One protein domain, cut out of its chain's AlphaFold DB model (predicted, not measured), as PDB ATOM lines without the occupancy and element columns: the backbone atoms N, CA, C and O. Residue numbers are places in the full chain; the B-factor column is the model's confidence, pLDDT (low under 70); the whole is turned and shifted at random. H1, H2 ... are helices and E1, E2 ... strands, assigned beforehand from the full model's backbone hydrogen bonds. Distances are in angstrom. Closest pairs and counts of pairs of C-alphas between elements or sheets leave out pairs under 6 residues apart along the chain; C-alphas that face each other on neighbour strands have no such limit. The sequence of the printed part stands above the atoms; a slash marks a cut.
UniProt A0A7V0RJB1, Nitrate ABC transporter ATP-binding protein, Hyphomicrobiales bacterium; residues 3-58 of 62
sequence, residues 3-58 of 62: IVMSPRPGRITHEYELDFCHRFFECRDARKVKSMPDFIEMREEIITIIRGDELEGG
ATOM      1  N   ILE A   3      40.078  64.431  35.624       94.94
ATOM      2  CA  ILE A   3      40.432  65.227  34.445       94.94
ATOM      3  C   ILE A   3      41.776  65.895  34.724       94.94
ATOM      4  O   ILE A   3      41.926  66.552  35.755       94.94
ATOM      5  N   VAL A   4      42.727  65.738  33.806       94.00
ATOM      6  CA  VAL A   4      43.994  66.475  33.811       94.00
ATOM      7  C   VAL A   4      43.908  67.576  32.768       94.00
ATOM      8  O   VAL A   4      43.410  67.366  31.659       94.00
ATOM      9  N   MET A   5      44.364  68.765  33.146       92.38
ATOM     10  CA  MET A   5      44.370  69.932  32.280       92.38
ATOM     11  C   MET A   5      45.787  70.466  32.144       92.38
ATOM     12  O   MET A   5      46.503  70.550  33.142       92.38
ATOM     13  N   SER A   6      46.160  70.886  30.938       88.12
ATOM     14  CA  SER A   6      47.402  71.622  30.736       88.12
ATOM     15  C   SER A   6      47.315  72.992  31.422       88.12
ATOM     16  O   SER A   6      46.252  73.625  31.418       88.12
ATOM     17  N   PRO A   7      48.417  73.507  31.991       82.88
ATOM     18  CA  PRO A   7      48.409  74.800  32.667       82.88
ATOM     19  C   PRO A   7      48.161  75.963  31.694       82.88
ATOM     20  O   PRO A   7      47.444  76.908  32.039       82.88
ATOM     21  N   ARG A   8      48.719  75.917  30.469       81.44
ATOM     22  CA  ARG A   8      48.494  76.910  29.403       81.44
ATOM     23  C   ARG A   8      48.661  76.310  27.994       81.44
ATOM     24  O   ARG A   8      49.635  75.604  27.769       81.44
ATOM     25  N   PRO A   9      47.790  76.669  27.031       81.25
ATOM     26  CA  PRO A   9      46.449  77.212  27.252       81.25
ATOM     27  C   PRO A   9      45.579  76.131  27.909       81.25
ATOM     28  O   PRO A   9      45.632  74.994  27.467       81.25
ATOM     29  N   GLY A  10      44.785  76.469  28.934       85.00
ATOM     30  CA  GLY A  10      43.986  75.508  29.711       85.00
ATOM     31  C   GLY A  10      43.108  74.608  28.841       85.00
ATOM     32  O   GLY A  10      42.040  75.022  28.380       85.00
ATOM     33  N   ARG A  11      43.582  73.396  28.563       90.81
ATOM     34  CA  ARG A  11      42.900  72.372  27.766       90.81
ATOM     35  C   ARG A  11      42.854  71.097  28.578       90.81
ATOM     36  O   ARG A  11      43.772  70.820  29.337       90.81
ATOM     37  N   ILE A  12      41.793  70.322  28.395       93.12
ATOM     38  CA  ILE A  12      41.758  68.953  28.898       93.12
ATOM     39  C   ILE A  12      42.781  68.153  28.092       93.12
ATOM     40  O   ILE A  12      42.709  68.137  26.864       93.12
ATOM     41  N   THR A  13      43.740  67.542  28.781       92.62
ATOM     42  CA  THR A  13      44.777  66.705  28.167       92.62
ATOM     43  C   THR A  13      44.498  65.227  28.386       92.62
ATOM     44  O   THR A  13      44.763  64.429  27.493       92.62
ATOM     45  N   HIS A  14      43.910  64.867  29.532       94.50
ATOM     46  CA  HIS A  14      43.599  63.481  29.871       94.50
ATOM     47  C   HIS A  14      42.271  63.385  30.624       94.50
ATOM     48  O   HIS A  14      41.939  64.238  31.452       94.50
ATOM     49  N   GLU A  15      41.535  62.305  30.375       96.81
ATOM     50  CA  GLU A  15      40.328  61.945  31.110       96.81
ATOM     51  C   GLU A  15      40.415  60.481  31.540       96.81
ATOM     52  O   GLU A  15      40.650  59.599  30.719       96.81
ATOM     53  N   TYR A  16      40.179  60.230  32.824       96.75
ATOM     54  CA  TYR A  16      40.205  58.896  33.411       96.75
ATOM     55  C   TYR A  16      38.859  58.583  34.049       96.75
ATOM     56  O   TYR A  16      38.368  59.322  34.914       96.75
ATOM     57  N   GLU A  17      38.277  57.450  33.675       96.69
ATOM     58  CA  GLU A  17      37.152  56.880  34.404       96.69
ATOM     59  C   GLU A  17      37.684  56.010  35.542       96.69
ATOM     60  O   GLU A  17      38.377  55.023  35.324       96.69
ATOM     61  N   LEU A  18      37.388  56.425  36.773       96.50
ATOM     62  CA  LEU A  18      37.903  55.830  38.006       96.50
ATOM     63  C   LEU A  18      36.739  55.549  38.950       96.50
ATOM     64  O   LEU A  18      35.849  56.393  39.101       96.50
ATOM     65  N   ASP A  19      36.797  54.417  39.639       97.12
ATOM     66  CA  ASP A  19      35.767  53.929  40.559       97.12
ATOM     67  C   ASP A  19      36.160  54.053  42.044       97.12
ATOM     68  O   ASP A  19      35.388  53.671  42.923       97.12
ATOM     69  N   PHE A  20      37.316  54.650  42.366       97.56
ATOM     70  CA  PHE A  20      37.807  54.787  43.748       97.56
ATOM     71  C   PHE A  20      36.803  55.441  44.710       97.56
ATOM     72  O   PHE A  20      36.734  55.065  45.881       97.56
ATOM     73  N   CYS A  21      35.992  56.391  44.231       95.75
ATOM     74  CA  CYS A  21      34.922  56.990  45.031       95.75
ATOM     75  C   CYS A  21      33.843  55.967  45.404       95.75
ATOM     76  O   CYS A  21      33.400  55.953  46.550       95.75
ATOM     77  N   HIS A  22      33.448  55.090  44.477       97.00
ATOM     78  CA  HIS A  22      32.486  54.021  44.755       97.00
ATOM     79  C   HIS A  22      33.063  53.027  45.764       97.00
ATOM     80  O   HIS A  22      32.425  52.756  46.780       97.00
ATOM     81  N   ARG A  23      34.321  52.609  45.581       97.44
ATOM     82  CA  ARG A  23      35.014  51.729  46.538       97.44
ATOM     83  C   ARG A  23      35.093  52.346  47.938       97.44
ATOM     84  O   ARG A  23      34.918  51.651  48.937       97.44
ATOM     85  N   PHE A  24      35.316  53.660  48.034       97.88
ATOM     86  CA  PHE A  24      35.247  54.371  49.314       97.88
ATOM     87  C   PHE A  24      33.834  54.361  49.908       97.88
ATOM     88  O   PHE A  24      33.689  54.161  51.111       97.88
ATOM     89  N   PHE A  25      32.788  54.558  49.104       97.50
ATOM     90  CA  PHE A  25      31.409  54.503  49.595       97.50
ATOM     91  C   PHE A  25      31.025  53.121  50.137       97.50
ATOM     92  O   PHE A  25      30.271  53.056  51.111       97.50
ATOM     93  N   GLU A  26      31.580  52.054  49.565       97.50
ATOM     94  CA  GLU A  26      31.377  50.674  50.015       97.50
ATOM     95  C   GLU A  26      32.086  50.377  51.340       97.50
ATOM     96  O   GLU A  26      31.467  49.870  52.272       97.50
ATOM     97  N   CYS A  27      33.380  50.698  51.453       96.31
ATOM     98  CA  CYS A  27      34.169  50.312  52.631       96.31
ATOM     99  C   CYS A  27      34.262  51.387  53.724       96.31
ATOM    100  O   CYS A  27      34.662  51.074  54.842       96.31
ATOM    101  N   ARG A  28      33.932  52.647  53.407       97.50
ATOM    102  CA  ARG A  28      34.067  53.835  54.274       97.50
ATOM    103  C   ARG A  28      35.468  54.049  54.856       97.50
ATOM    104  O   ARG A  28      35.627  54.790  55.823       97.50
ATOM    105  N   ASP A  29      36.491  53.470  54.230       97.94
ATOM    106  CA  ASP A  29      37.881  53.552  54.665       97.94
ATOM    107  C   ASP A  29      38.768  54.156  53.571       97.94
ATOM    108  O   ASP A  29      39.152  53.513  52.592       97.94
ATOM    109  N   ALA A  30      39.134  55.423  53.764       97.81
ATOM    110  CA  ALA A  30      40.007  56.133  52.843       97.81
ATOM    111  C   ALA A  30      41.450  55.604  52.851       97.81
ATOM    112  O   ALA A  30      42.132  55.720  51.834       97.81
ATOM    113  N   ARG A  31      41.941  55.044  53.969       98.06
ATOM    114  CA  ARG A  31      43.298  54.479  54.021       98.06
ATOM    115  C   ARG A  31      43.365  53.231  53.164       98.06
ATOM    116  O   ARG A  31      44.276  53.130  52.352       98.06
ATOM    117  N   LYS A  32      42.358  52.359  53.284       98.19
ATOM    118  CA  LYS A  32      42.252  51.139  52.480       98.19
ATOM    119  C   LYS A  32      42.271  51.446  50.984       98.19
ATOM    120  O   LYS A  32      43.059  50.838  50.271       98.19
ATOM    121  N   VAL A  33      41.463  52.409  50.527       98.31
ATOM    122  CA  VAL A  33      41.427  52.823  49.111       98.31
ATOM    123  C   VAL A  33      42.770  53.405  48.664       98.31
ATOM    124  O   VAL A  33      43.296  53.000  47.637       98.31
ATOM    125  N   LYS A  34      43.372  54.300  49.457       97.94
ATOM    126  CA  LYS A  34      44.659  54.930  49.113       97.94
ATOM    127  C   LYS A  34      45.842  53.961  49.102       97.94
ATOM    128  O   LYS A  34      46.845  54.257  48.463       97.94
ATOM    129  N   SER A  35      45.746  52.847  49.826       98.12
ATOM    130  CA  SER A  35      46.756  51.786  49.823       98.12
ATOM    131  C   SER A  35      46.554  50.740  48.723       98.12
ATOM    132  O   SER A  35      47.350  49.808  48.642       98.12
ATOM    133  N   MET A  36      45.490  50.834  47.915       98.44
ATOM    134  CA  MET A  36      45.291  49.898  46.805       98.44
ATOM    135  C   MET A  36      46.376  50.113  45.736       98.44
ATOM    136  O   MET A  36      46.702  51.267  45.445       98.44
ATOM    137  N   PRO A  37      46.926  49.038  45.137       98.44
ATOM    138  CA  PRO A  37      47.982  49.158  44.131       98.44
ATOM    139  C   PRO A  37      47.607  50.056  42.946       98.44
ATOM    140  O   PRO A  37      48.398  50.903  42.551       98.44
ATOM    141  N   ASP A  38      46.379  49.938  42.444       97.94
ATOM    142  CA  ASP A  38      45.879  50.720  41.307       97.94
ATOM    143  C   ASP A  38      45.670  52.204  41.645       97.94
ATOM    144  O   ASP A  38      45.874  53.077  40.803       97.94
ATOM    145  N   PHE A  39      45.324  52.527  42.893       98.38
ATOM    146  CA  PHE A  39      45.302  53.915  43.358       98.38
ATOM    147  C   PHE A  39      46.709  54.526  43.370       98.38
ATOM    148  O   PHE A  39      46.889  55.690  43.005       98.38
ATOM    149  N   ILE A  40      47.706  53.756  43.817       98.44
ATOM    150  CA  ILE A  40      49.102  54.200  43.883       98.44
ATOM    151  C   ILE A  40      49.649  54.420  42.471       98.44
ATOM    152  O   ILE A  40      50.204  55.484  42.212       98.44
ATOM    153  N   GLU A  41      49.416  53.473  41.562       98.12
ATOM    154  CA  GLU A  41      49.810  53.566  40.152       98.12
ATOM    155  C   GLU A  41      49.204  54.804  39.477       98.12
ATOM    156  O   GLU A  41      49.936  55.648  38.959       98.12
ATOM    157  N   MET A  42      47.884  54.997  39.600       97.81
ATOM    158  CA  MET A  42      47.196  56.172  39.053       97.81
ATOM    159  C   MET A  42      47.747  57.478  39.646       97.81
ATOM    160  O   MET A  42      47.932  58.468  38.944       97.81
ATOM    161  N   ARG A  43      48.063  57.509  40.946       97.62
ATOM    162  CA  ARG A  43      48.688  58.686  41.567       97.62
ATOM    163  C   ARG A  43      50.060  58.990  40.957       97.62
ATOM    164  O   ARG A  43      50.377  60.162  40.756       97.62
ATOM    165  N   GLU A  44      50.892  57.978  40.748       97.81
ATOM    166  CA  GLU A  44      52.243  58.143  40.200       97.81
ATOM    167  C   GLU A  44      52.219  58.583  38.734       97.81
ATOM    168  O   GLU A  44      52.977  59.484  38.361       97.81
ATOM    169  N   GLU A  45      51.295  58.040  37.939       96.00
ATOM    170  CA  GLU A  45      51.027  58.484  36.568       96.00
ATOM    171  C   GLU A  45      50.677  59.980  36.537       96.00
ATOM    172  O   GLU A  45      51.347  60.770  35.872       96.00
ATOM    173  N   ILE A  46      49.698  60.400  37.344       95.56
ATOM    174  CA  ILE A  46      49.229  61.792  37.379       95.56
ATOM    175  C   ILE A  46      50.329  62.751  37.845       95.56
ATOM    176  O   ILE A  46      50.489  63.829  37.276       95.56
ATOM    177  N   ILE A  47      51.120  62.372  38.854       94.50
ATOM    178  CA  ILE A  47      52.263  63.184  39.303       94.50
ATOM    179  C   ILE A  47      53.304  63.325  38.189       94.50
ATOM    180  O   ILE A  47      53.905  64.390  38.053       94.50
ATOM    181  N   THR A  48      53.527  62.273  37.402       93.62
ATOM    182  CA  THR A  48      54.469  62.303  36.279       93.62
ATOM    183  C   THR A  48      53.983  63.242  35.179       93.62
ATOM    184  O   THR A  48      54.768  64.069  34.721       93.62
ATOM    185  N   ILE A  49      52.695  63.185  34.826       91.38
ATOM    186  CA  ILE A  49      52.079  64.092  33.843       91.38
ATOM    187  C   ILE A  49      52.202  65.545  34.307       91.38
ATOM    188  O   ILE A  49      52.716  66.379  33.571       91.38
ATOM    189  N   ILE A  50      51.821  65.843  35.554       88.88
ATOM    190  CA  ILE A  50      51.892  67.210  36.094       88.88
ATOM    191  C   ILE A  50      53.330  67.742  36.053       88.88
ATOM    192  O   ILE A  50      53.548  68.872  35.625       88.88
ATOM    193  N   ARG A  51      54.319  66.932  36.450       85.69
ATOM    194  CA  ARG A  51      55.736  67.332  36.411       85.69
ATOM    195  C   ARG A  51      56.262  67.526  34.989       85.69
ATOM    196  O   ARG A  51      57.104  68.392  34.784       85.69
ATOM    197  N   GLY A  52      55.808  66.720  34.029       81.62
ATOM    198  CA  GLY A  52      56.132  66.902  32.614       81.62
ATOM    199  C   GLY A  52      55.582  68.225  32.080       81.62
ATOM    200  O   GLY A  52      56.336  69.034  31.542       81.62
ATOM    201  N   ASP A  53      54.302  68.492  32.339       75.75
ATOM    202  CA  ASP A  53      53.612  69.716  31.918       75.75
ATOM    203  C   ASP A  53      54.228  70.988  32.544       75.75
ATOM    204  O   ASP A  53      54.282  72.037  31.895       75.75
ATOM    205  N   GLU A  54      54.719  70.925  33.791       67.56
ATOM    206  CA  GLU A  54      55.440  72.034  34.446       67.56
ATOM    207  C   GLU A  54      56.729  72.419  33.700       67.56
ATOM    208  O   GLU A  54      57.063  73.605  33.616       67.56
ATOM    209  N   LEU A  55      57.442  71.439  33.133       61.53
ATOM    210  CA  LEU A  55      58.677  71.668  32.377       61.53
ATOM    211  C   LEU A  55      58.391  72.251  30.986       61.53
ATOM    212  O   LEU A  55      59.123  73.127  30.522       61.53
ATOM    213  N   GLU A  56      57.312  71.819  30.331       60.16
ATOM    214  CA  GLU A  56      56.918  72.327  29.012       60.16
ATOM    215  C   GLU A  56      56.306  73.737  29.086       60.16
ATOM    216  O   GLU A  56      56.592  74.593  28.245       60.16
ATOM    217  N   GLY A  57      55.527  74.030  30.133       57.50
ATOM    218  CA  GLY A  57      54.892  75.335  30.352       57.50
ATOM    219  C   GLY A  57      55.859  76.480  30.695       57.50
ATOM    220  O   GLY A  57      55.465  77.647  30.612       57.50
ATOM    221  N   GLY A  58      57.107  76.168  31.063       54.16
ATOM    222  CA  GLY A  58      58.168  77.140  31.355       54.16
ATOM    223  C   GLY A  58      58.949  77.631  30.129       54.16
ATOM    224  O   GLY A  58      59.650  78.633  30.227       54.16
TER     225      GLY A  58
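This is residues 3 to 58 of the 62 residues of the protein "Nitrate ABC transporter ATP-binding protein" of Hyphomicrobiales bacterium (UniProt A0A7V0RJB1). What shape does the backbone make? It is a long, narrow U with few contacts between its limbs: the strand hairpin E1 E2 and then H1 make one limb, the long helix H3 runs back as the other, and the short helix H2 lies at the turn between H1 and H3. What is it built of? The printed part has 56 residues with two named strands and three named helices, in the order E1, E2, H1, H2, H3; the sheet E1 - E2 is antiparallel, and the class is mostly helix. How large and how dense is it? It is a loose rod, with a radius of gyration of the C-alphas of 13.8 A and spans of 41 by 17 by 12 A.

How do the strands pair? E1, residues 3 to 5, and E2, residues 12 to 16, are antiparallel neighbours at 161 degrees and form a hairpin. N 4 and O 14 are within hydrogen-bond range at 2.9 A, as are N 13 and O 4 at 2.9 A. What is near this sheet? The closest C-alphas of E1 and H3, residues 37 to 56, are those of Val 4 and Ile 46, 7.9 A apart, while E2 and H3 are apart. How do the helices stand? H1, residues 20 to 27, touches H2, residues 30 to 34, with the closest C-alphas, those of Phe 24 and Ala 30, 6.2 A apart. H1 and H3 are close but not clearly touching, at 7.6 A between the C-alphas of Phe 20 and Phe 39, and run opposite ways at a shallow tilt of 27 degrees. H2 and H3 are close but not clearly touching, at 6.9 A between the C-alphas of Lys 34 and Ile 40. Are the helix backbones well formed? In H1, H2 and H3 every O i to N i+4 pair is within hydrogen-bond range.

Where are the strands? E1 runs from C-alpha 3 at (40.432, 65.227, 34.445) over 6.5 A, and E2 is 11.1 A long. Where are the helices? H1 measures 10.6 A and H2 6.1 A. H3 runs 29.1 A from C-alpha 37 at (47.982, 49.158, 44.131) to C-alpha 56 at (56.918, 72.327, 29.012).

How far does it reach? The C-alphas of Glu 26 and Gly 58, the two farthest apart, are 42.0 A apart. Is anything cut or long? The printed part has no cut; the link E1 to E2 is short, and the other links are tight. Where is confidence low? The mean pLDDT of the printed part is 91.1, and residues 54 to 58 are under 70.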